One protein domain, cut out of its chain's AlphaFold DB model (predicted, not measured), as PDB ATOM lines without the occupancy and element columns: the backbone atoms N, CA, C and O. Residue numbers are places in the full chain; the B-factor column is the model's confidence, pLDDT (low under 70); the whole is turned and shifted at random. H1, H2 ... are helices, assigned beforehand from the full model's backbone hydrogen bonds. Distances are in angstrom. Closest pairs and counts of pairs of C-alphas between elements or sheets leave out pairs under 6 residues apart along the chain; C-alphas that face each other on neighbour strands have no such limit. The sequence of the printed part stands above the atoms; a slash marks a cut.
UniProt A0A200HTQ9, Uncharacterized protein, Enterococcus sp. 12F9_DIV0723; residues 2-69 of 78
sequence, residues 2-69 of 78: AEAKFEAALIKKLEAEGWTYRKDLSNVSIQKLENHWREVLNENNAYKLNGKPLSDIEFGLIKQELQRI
ATOM      1  N   ALA A   2     -13.448 -43.580  14.827       84.31
ATOM      2  CA  ALA A   2     -14.628 -42.846  15.316       84.31
ATOM      3  C   ALA A   2     -14.289 -41.435  15.843       84.31
ATOM      4  O   ALA A   2     -14.957 -40.474  15.475       84.31
ATOM      5  N   GLU A   3     -13.205 -41.299  16.612       83.62
ATOM      6  CA  GLU A   3     -12.781 -40.023  17.220       83.62
ATOM      7  C   GLU A   3     -12.461 -38.946  16.179       83.62
ATOM      8  O   GLU A   3     -12.986 -37.848  16.273       83.62
ATOM      9  N   ALA A   4     -11.717 -39.275  15.119       86.00
ATOM     10  CA  ALA A   4     -11.408 -38.319  14.049       86.00
ATOM     11  C   ALA A   4     -12.663 -37.817  13.300       86.00
ATOM     12  O   ALA A   4     -12.724 -36.670  12.863       86.00
ATOM     13  N   LYS A   5     -13.690 -38.668  13.147       87.81
ATOM     14  CA  LYS A   5     -14.973 -38.253  12.553       87.81
ATOM     15  C   LYS A   5     -15.770 -37.368  13.510       87.81
ATOM     16  O   LYS A   5     -16.398 -36.414  13.060       87.81
ATOM     17  N   PHE A   6     -15.737 -37.683  14.802       90.00
ATOM     18  CA  PHE A   6     -16.360 -36.874  15.845       90.00
ATOM     19  C   PHE A   6     -15.698 -35.496  15.954       90.00
ATOM     20  O   PHE A   6     -16.396 -34.488  15.913       90.00
ATOM     21  N   GLU A   7     -14.366 -35.443  15.994       88.75
ATOM     22  CA  GLU A   7     -13.575 -34.210  16.000       88.75
ATOM     23  C   GLU A   7     -13.919 -33.326  14.794       88.75
ATOM     24  O   GLU A   7     -14.260 -32.158  14.961       88.75
ATOM     25  N   ALA A   8     -13.940 -33.890  13.583       90.12
ATOM     26  CA  ALA A   8     -14.301 -33.140  12.380       90.12
ATOM     27  C   ALA A   8     -15.745 -32.603  12.413       90.12
ATOM     28  O   ALA A   8     -16.002 -31.491  11.948       90.12
ATOM     29  N   ALA A   9     -16.697 -33.374  12.948       91.81
ATOM     30  CA  ALA A   9     -18.078 -32.923  13.106       91.81
ATOM     31  C   ALA A   9     -18.201 -31.814  14.165       91.81
ATOM     32  O   ALA A   9     -18.952 -30.859  13.969       91.81
ATOM     33  N   LEU A  10     -17.436 -31.915  15.255       91.31
ATOM     34  CA  LEU A  10     -17.396 -30.917  16.319       91.31
ATOM     35  C   LEU A  10     -16.798 -29.596  15.827       91.31
ATOM     36  O   LEU A  10     -17.395 -28.550  16.060       91.31
ATOM     37  N   ILE A  11     -15.680 -29.645  15.096       90.69
ATOM     38  CA  ILE A  11     -15.059 -28.458  14.490       90.69
ATOM     39  C   ILE A  11     -16.071 -27.734  13.598       90.69
ATOM     40  O   ILE A  11     -16.313 -26.549  13.800       90.69
ATOM     41  N   LYS A  12     -16.746 -28.454  12.691       93.06
ATOM     42  CA  LYS A  12     -17.764 -27.859  11.808       93.06
ATOM     43  C   LYS A  12     -18.916 -27.208  12.570       93.06
ATOM     44  O   LYS A  12     -19.435 -26.182  12.139       93.06
ATOM     45  N   LYS A  13     -19.344 -27.813  13.681       93.62
ATOM     46  CA  LYS A  13     -20.392 -27.238  14.527       93.62
ATOM     47  C   LYS A  13     -19.922 -25.926  15.166       93.62
ATOM     48  O   LYS A  13     -20.651 -24.945  15.110       93.62
ATOM     49  N   LEU A  14     -18.712 -25.902  15.722       92.75
ATOM     50  CA  LEU A  14     -18.134 -24.698  16.325       92.75
ATOM     51  C   LEU A  14     -17.934 -23.585  15.286       92.75
ATOM     52  O   LEU A  14     -18.224 -22.427  15.573       92.75
ATOM     53  N   GLU A  15     -17.527 -23.928  14.061       93.94
ATOM     54  CA  GLU A  15     -17.443 -22.968  12.953       93.94
ATOM     55  C   GLU A  15     -18.798 -22.331  12.623       93.94
ATOM     56  O   GLU A  15     -18.879 -21.121  12.412       93.94
ATOM     57  N   ALA A  16     -19.883 -23.110  12.656       93.44
ATOM     58  CA  ALA A  16     -21.239 -22.588  12.477       93.44
ATOM     59  C   ALA A  16     -21.706 -21.687  13.640       93.44
ATOM     60  O   ALA A  16     -22.551 -20.818  13.439       93.44
ATOM     61  N   GLU A  17     -21.146 -21.866  14.838       94.25
ATOM     62  CA  GLU A  17     -21.386 -21.020  16.017       94.25
ATOM     63  C   GLU A  17     -20.495 -19.758  16.038       94.25
ATOM     64  O   GLU A  17     -20.569 -18.964  16.975       94.25
ATOM     65  N   GLY A  18     -19.676 -19.544  15.001       90.88
ATOM     66  CA  GLY A  18     -18.833 -18.355  14.840       90.88
ATOM     67  C   GLY A  18     -17.397 -18.509  15.346       90.88
ATOM     68  O   GLY A  18     -16.638 -17.540  15.334       90.88
ATOM     69  N   TRP A  19     -16.990 -19.708  15.769       91.88
ATOM     70  CA  TRP A  19     -15.594 -19.980  16.110       91.88
ATOM     71  C   TRP A  19     -14.753 -20.146  14.844       91.88
ATOM     72  O   TRP A  19     -15.188 -20.728  13.861       91.88
ATOM     73  N   THR A  20     -13.508 -19.675  14.858       89.44
ATOM     74  CA  THR A  20     -12.587 -19.885  13.731       89.44
ATOM     75  C   THR A  20     -11.656 -21.046  14.042       89.44
ATOM     76  O   THR A  20     -10.882 -20.981  15.000       89.44
ATOM     77  N   TYR A  21     -11.690 -22.102  13.228       88.81
ATOM     78  CA  TYR A  21     -10.763 -23.213  13.398       88.81
ATOM     79  C   TYR A  21      -9.334 -22.806  13.007       88.81
ATOM     80  O   TYR A  21      -9.042 -22.471  11.859       88.81
ATOM     81  N   ARG A  22      -8.416 -22.862  13.976       86.94
ATOM     82  CA  ARG A  22      -6.995 -22.530  13.798       86.94
ATOM     83  C   ARG A  22      -6.156 -23.796  13.686       86.94
ATOM     84  O   ARG A  22      -5.557 -24.276  14.652       86.94
ATOM     85  N   LYS A  23      -6.103 -24.350  12.472       86.75
ATOM     86  CA  LYS A  23      -5.296 -25.545  12.159       86.75
ATOM     87  C   LYS A  23      -3.804 -25.331  12.434       86.75
ATOM     88  O   LYS A  23      -3.102 -26.262  12.808       86.75
ATOM     89  N   ASP A  24      -3.324 -24.101  12.290       86.62
ATOM     90  CA  ASP A  24      -1.947 -23.686  12.567       86.62
ATOM     91  C   ASP A  24      -1.558 -23.747  14.056       86.62
ATOM     92  O   ASP A  24      -0.361 -23.721  14.369       86.62
ATOM     93  N   LEU A  25      -2.553 -23.859  14.945       86.94
ATOM     94  CA  LEU A  25      -2.414 -24.059  16.390       86.94
ATOM     95  C   LEU A  25      -2.799 -25.482  16.834       86.94
ATOM     96  O   LEU A  25      -2.759 -25.791  18.020       86.94
ATOM     97  N   SER A  26      -3.158 -26.370  15.903       85.38
ATOM     98  CA  SER A  26      -3.483 -27.767  16.210       85.38
ATOM     99  C   SER A  26      -2.211 -28.621  16.271       85.38
ATOM    100  O   SER A  26      -1.371 -28.538  15.377       85.38
ATOM    101  N   ASN A  27      -2.075 -29.466  17.302       84.69
ATOM    102  CA  ASN A  27      -0.916 -30.352  17.522       84.69
ATOM    103  C   ASN A  27       0.447 -29.634  17.553       84.69
ATOM    104  O   ASN A  27       1.466 -30.190  17.143       84.69
ATOM    105  N   VAL A  28       0.474 -28.388  18.027       87.12
ATOM    106  CA  VAL A  28       1.706 -27.600  18.152       87.12
ATOM    107  C   VAL A  28       2.271 -27.657  19.567       87.12
ATOM    108  O   VAL A  28       1.601 -28.075  20.510       87.12
ATOM    109  N   SER A  29       3.521 -27.223  19.727       88.81
ATOM    110  CA  SER A  29       4.139 -27.122  21.046       88.81
ATOM    111  C   SER A  29       3.398 -26.122  21.937       88.81
ATOM    112  O   SER A  29       2.886 -25.102  21.469       88.81
ATOM    113  N   ILE A  30       3.419 -26.376  23.248       86.44
ATOM    114  CA  ILE A  30       2.861 -25.467  24.262       86.44
ATOM    115  C   ILE A  30       3.442 -24.058  24.098       86.44
ATOM    116  O   ILE A  30       2.706 -23.082  24.147       86.44
ATOM    117  N   GLN A  31       4.738 -23.944  23.794       88.12
ATOM    118  CA  GLN A  31       5.393 -22.658  23.556       88.12
ATOM    119  C   GLN A  31       4.747 -21.861  22.412       88.12
ATOM    120  O   GLN A  31       4.619 -20.643  22.504       88.12
ATOM    121  N   LYS A  32       4.305 -22.524  21.335       89.44
ATOM    122  CA  LYS A  32       3.623 -21.840  20.231       89.44
ATOM    123  C   LYS A  32       2.237 -21.341  20.650       89.44
ATOM    124  O   LYS A  32       1.850 -20.247  20.249       89.44
ATOM    125  N   LEU A  33       1.527 -22.100  21.489       90.00
ATOM    126  CA  LEU A  33       0.257 -21.663  22.078       90.00
ATOM    127  C   LEU A  33       0.455 -20.473  23.025       90.00
ATOM    128  O   LEU A  33      -0.300 -19.509  22.954       90.00
ATOM    129  N   GLU A  34       1.490 -20.503  23.867       91.62
ATOM    130  CA  GLU A  34       1.834 -19.389  24.757       91.62
ATOM    131  C   GLU A  34       2.189 -18.121  23.972       91.62
ATOM    132  O   GLU A  34       1.727 -17.035  24.315       91.62
ATOM    133  N   ASN A  35       2.971 -18.249  22.897       91.62
ATOM    134  CA  ASN A  35       3.309 -17.115  22.039       91.62
ATOM    135  C   ASN A  35       2.059 -16.512  21.394       91.62
ATOM    136  O   ASN A  35       1.886 -15.296  21.435       91.62
ATOM    137  N   HIS A  36       1.155 -17.351  20.882       91.81
ATOM    138  CA  HIS A  36      -0.106 -16.859  20.339       91.81
ATOM    139  C   HIS A  36      -0.968 -16.177  21.411       91.81
ATOM    140  O   HIS A  36      -1.557 -15.124  21.180       91.81
ATOM    141  N   TRP A  37      -1.000 -16.724  22.626       92.44
ATOM    142  CA  TRP A  37      -1.699 -16.084  23.734       92.44
ATOM    143  C   TRP A  37      -1.106 -14.711  24.080       92.44
ATOM    144  O   TRP A  37      -1.858 -13.765  24.312       92.44
ATOM    145  N   ARG A  38       0.223 -14.556  24.043       93.88
ATOM    146  CA  ARG A  38       0.883 -13.252  24.215       93.88
ATOM    147  C   ARG A  38       0.462 -12.245  23.146       93.88
ATOM    148  O   ARG A  38       0.240 -11.087  23.487       93.88
ATOM    149  N   GLU A  39       0.344 -12.662  21.887       93.50
ATOM    150  CA  GLU A  39      -0.154 -11.806  20.797       93.50
ATOM    151  C   GLU A  39      -1.562 -11.296  21.117       93.50
ATOM    152  O   GLU A  39      -1.777 -10.087  21.175       93.50
ATOM    153  N   VAL A  40      -2.477 -12.205  21.463       93.06
ATOM    154  CA  VAL A  40      -3.860 -11.866  21.835       93.06
ATOM    155  C   VAL A  40      -3.909 -10.928  23.047       93.06
ATOM    156  O   VAL A  40      -4.704  -9.989  23.082       93.06
ATOM    157  N   LEU A  41      -3.056 -11.141  24.055       92.62
ATOM    158  CA  LEU A  41      -2.962 -10.244  25.210       92.62
ATOM    159  C   LEU A  41      -2.484  -8.845  24.816       92.62
ATOM    160  O   LEU A  41      -3.025  -7.866  25.331       92.62
ATOM    161  N   ASN A  42      -1.492  -8.752  23.931       93.81
ATOM    162  CA  ASN A  42      -0.970  -7.477  23.451       93.81
ATOM    163  C   ASN A  42      -2.015  -6.721  22.629       93.81
ATOM    164  O   ASN A  42      -2.189  -5.526  22.842       93.81
ATOM    165  N   GLU A  43      -2.735  -7.411  21.743       93.00
ATOM    166  CA  GLU A  43      -3.805  -6.828  20.930       93.00
ATOM    167  C   GLU A  43      -4.946  -6.303  21.808       93.00
ATOM    168  O   GLU A  43      -5.303  -5.126  21.741       93.00
ATOM    169  N   ASN A  44      -5.459  -7.140  22.713       93.12
ATOM    170  CA  ASN A  44      -6.596  -6.787  23.562       93.12
ATOM    171  C   ASN A  44      -6.270  -5.687  24.580       93.12
ATOM    172  O   ASN A  44      -7.144  -4.905  24.954       93.12
ATOM    173  N   ASN A  45      -5.023  -5.625  25.052       92.06
ATOM    174  CA  ASN A  45      -4.602  -4.662  26.066       92.06
ATOM    175  C   ASN A  45      -3.754  -3.523  25.496       92.06
ATOM    176  O   ASN A  45      -3.216  -2.746  26.281       92.06
ATOM    177  N   ALA A  46      -3.668  -3.373  24.170       91.25
ATOM    178  CA  ALA A  46      -2.811  -2.386  23.511       91.25
ATOM    179  C   ALA A  46      -2.982  -0.972  24.087       91.25
ATOM    180  O   ALA A  46      -1.997  -0.276  24.328       91.25
ATOM    181  N   TYR A  47      -4.223  -0.574  24.391       91.00
ATOM    182  CA  TYR A  47      -4.526   0.711  25.025       91.00
ATOM    183  C   TYR A  47      -3.894   0.849  26.420       91.00
ATOM    184  O   TYR A  47      -3.241   1.845  26.709       91.00
ATOM    185  N   LYS A  48      -4.034  -0.169  27.278       90.75
ATOM    186  CA  LYS A  48      -3.450  -0.177  28.634       90.75
ATOM    187  C   LYS A  48      -1.931  -0.314  28.620       90.75
ATOM    188  O   LYS A  48      -1.262   0.149  29.536       90.75
ATOM    189  N   LEU A  49      -1.404  -0.955  27.584       88.44
ATOM    190  CA  LEU A  49       0.020  -1.149  27.362       88.44
ATOM    191  C   LEU A  49       0.683   0.054  26.669       88.44
ATOM    192  O   LEU A  49       1.880   0.013  26.396       88.44
ATOM    193  N   ASN A  50      -0.066   1.124  26.368       88.81
ATOM    194  CA  ASN A  50       0.411   2.278  25.597       88.81
ATOM    195  C   ASN A  50       1.082   1.870  24.271       88.81
ATOM    196  O   ASN A  50       2.100   2.431  23.872       88.81
ATOM    197  N   GLY A  51       0.546   0.835  23.617       87.69
ATOM    198  CA  GLY A  51       1.086   0.274  22.378       87.69
ATOM    199  C   GLY A  51       2.411  -0.484  22.526       87.69
ATOM    200  O   GLY A  51       2.945  -0.946  21.520       87.69
ATOM    201  N   LYS A  52       2.953  -0.639  23.742       91.06
ATOM    202  CA  LYS A  52       4.189  -1.386  23.985       91.06
ATOM    203  C   LYS A  52       3.872  -2.860  24.269       91.06
ATOM    204  O   LYS A  52       3.237  -3.149  25.279       91.06
ATOM    205  N   PRO A  53       4.331  -3.808  23.439       92.19
ATOM    206  CA  PRO A  53       4.124  -5.225  23.711       92.19
ATOM    207  C   PRO A  53       4.741  -5.639  25.050       92.19
ATOM    208  O   PRO A  53       5.804  -5.138  25.427       92.19
ATOM    209  N   LEU A  54       4.108  -6.599  25.728       92.44
ATOM    210  CA  LEU A  54       4.665  -7.253  26.911       92.44
ATOM    211  C   LEU A  54       6.055  -7.797  26.588       92.44
ATOM    212  O   LEU A  54       6.219  -8.468  25.570       92.44
ATOM    213  N   SER A  55       7.034  -7.550  27.453       93.88
ATOM    214  CA  SER A  55       8.358  -8.177  27.410       93.88
ATOM    215  C   SER A  55       8.304  -9.649  27.832       93.88
ATOM    216  O   SER A  55       7.309 -10.125  28.382       93.88
ATOM    217  N   ASP A  56       9.392 -10.384  27.591       91.88
ATOM    218  CA  ASP A  56       9.484 -11.799  27.976       91.88
ATOM    219  C   ASP A  56       9.366 -11.978  29.494       91.88
ATOM    220  O   ASP A  56       8.759 -12.940  29.965       91.88
ATOM    221  N   ILE A  57       9.894 -11.018  30.260       93.69
ATOM    222  CA  ILE A  57       9.833 -11.015  31.724       93.69
ATOM    223  C   ILE A  57       8.396 -10.771  32.193       93.69
ATOM    224  O   ILE A  57       7.878 -11.548  32.990       93.69
ATOM    225  N   GLU A  58       7.728  -9.733  31.678       92.19
ATOM    226  CA  GLU A  58       6.339  -9.412  32.046       92.19
ATOM    227  C   GLU A  58       5.389 -10.558  31.694       92.19
ATOM    228  O   GLU A  58       4.548 -10.950  32.503       92.19
ATOM    229  N   PHE A  59       5.564 -11.158  30.515       93.75
ATOM    230  CA  PHE A  59       4.787 -12.322  30.114       93.75
ATOM    231  C   PHE A  59       5.080 -13.548  30.996       93.75
ATOM    232  O   PHE A  59       4.164 -14.282  31.368       93.75
ATOM    233  N   GLY A  60       6.340 -13.748  31.394       91.81
ATOM    234  CA  GLY A  60       6.732 -14.779  32.355       91.81
ATOM    235  C   GLY A  60       6.051 -14.619  33.718       91.81
ATOM    236  O   GLY A  60       5.550 -15.602  34.264       91.81
ATOM    237  N   LEU A  61       5.965 -13.390  34.236       91.56
ATOM    238  CA  LEU A  61       5.275 -13.086  35.494       91.56
ATOM    239  C   LEU A  61       3.770 -13.368  35.402       91.56
ATOM    240  O   LEU A  61       3.207 -13.993  36.296       91.56
ATOM    241  N   ILE A  62       3.128 -12.998  34.291       89.19
ATOM    242  CA  ILE A  62       1.708 -13.306  34.050       89.19
ATOM    243  C   ILE A  62       1.462 -14.822  34.071       89.19
ATOM    244  O   ILE A  62       0.491 -15.282  34.672       89.19
ATOM    245  N   LYS A  63       2.349 -15.617  33.459       88.81
ATOM    246  CA  LYS A  63       2.254 -17.086  33.495       88.81
ATOM    247  C   LYS A  63       2.390 -17.650  34.909       88.81
ATOM    248  O   LYS A  63       1.660 -18.572  35.260       88.81
ATOM    249  N   GLN A  64       3.300 -17.105  35.715       87.75
ATOM    250  CA  GLN A  64       3.458 -17.516  37.113       87.75
ATOM    251  C   GLN A  64       2.204 -17.205  37.932       87.75
ATOM    252  O   GLN A  64       1.731 -18.066  38.668       87.75
ATOM    253  N   GLU A  65       1.622 -16.017  37.764       86.00
ATOM    254  CA  GLU A  65       0.365 -15.664  38.429       86.00
ATOM    255  C   GLU A  65      -0.787 -16.572  37.987       86.00
ATOM    256  O   GLU A  65      -1.546 -17.046  38.828       86.00
ATOM    257  N   LEU A  66      -0.870 -16.924  36.700       82.38
ATOM    258  CA  LEU A  66      -1.881 -17.860  36.199       82.38
ATOM    259  C   LEU A  66      -1.809 -19.235  36.889       82.38
ATOM    260  O   LEU A  66      -2.847 -19.818  37.190       82.38
ATOM    261  N   GLN A  67      -0.607 -19.734  37.197       77.88
ATOM    262  CA  GLN A  67      -0.430 -20.984  37.951       77.88
ATOM    263  C   GLN A  67      -0.894 -20.878  39.410       77.88
ATOM    264  O   GLN A  67      -1.258 -21.885  40.015       77.88
ATOM    265  N   ARG A  68      -0.880 -19.669  39.983       78.19
ATOM    266  CA  ARG A  68      -1.317 -19.402  41.362       78.19
ATOM    267  C   ARG A  68      -2.828 -19.235  41.473       78.19
ATOM    268  O   ARG A  68      -3.370 -19.373  42.570       78.19
ATOM    269  N   ILE A  69      -3.516 -18.940  40.368       75.25
ATOM    270  CA  ILE A  69      -4.976 -18.868  40.347       75.25
ATOM    271  C   ILE A  69      -5.518 -20.276  40.604       75.25
ATOM    272  O   ILE A  69      -5.458 -21.159  39.747       75.25
TER     273      ILE A  69
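This is residues 2 to 69 of the 78 residues of an uncharacterized protein of Enterococcus sp. 12F9_DIV0723 (UniProt A0A200HTQ9). Three helices are strung out in an elongated zigzag with no packed core: H1 sits alone at one end, while at the other end H2 has H3 near it, standing crosswise. H1 and H2 point much the same way but are well separated, and the link between them, residues 17 to 29, folds back from the end of H1 to the beginning of H2. The printed part has 68 residues, with three named helices in the order H1, H2, H3 and no named strand, and its class is all helix. The whole is loose, with a radius of gyration of the C-alphas of 15.8 A, and the C-alphas span 45 by 24 by 23 A.

The longest helices by residues are H1 and H2, with 15 each. H1 covers residues 2 to 16 and measures 21.5 A from first to last C-alpha, beginning at C-alpha 2 at (-14.628, -42.846, 15.316). H2 covers residues 30 to 44 and measures 20.9 A, beginning at C-alpha 30 at (2.861, -25.467, 24.262). H3 covers residues 56 to 68, 13 residues over 18.8 A, and ends at C-alpha 68 at (-1.317, -19.402, 41.362).

H1 touches no helix; it is apart from H2 and apart from H3. H2 and H3 are close but not clearly touching, with 1 pair of C-alphas within 8 A. Their closest C-alphas are those of Arg 38 and Phe 59, 7.1 A apart. Centre to centre they are 12.3 A apart, and their lines are about perpendicular, at 77 degrees. In H1, H2 and H3 every backbone O i to N i+4 pair is within hydrogen-bond range.

The two C-alphas farthest apart are those of Ala 2 and Asn 50, at 48.7 A, and the C-alphas of Ala 2 and Ile 69 are 36.0 A apart. Both links are long: 13 residues between H1 and H2, and 11 between H2 and H3. The C-alphas of residues 17 to 29 lie 8 to 18 A from the mean of the C-alphas. Residues 2 to 10, which belong to H1, stand free, as do residues 13 to 18, of which 13 to 16 belong to H1. Residues 26 to 31 stand free too, and so do residues 64 to 69, of which 64 to 68 belong to H3. The printed part has no cut. The mean pLDDT of the printed part is 89.6, and no printed residue is under 70 in this predicted model.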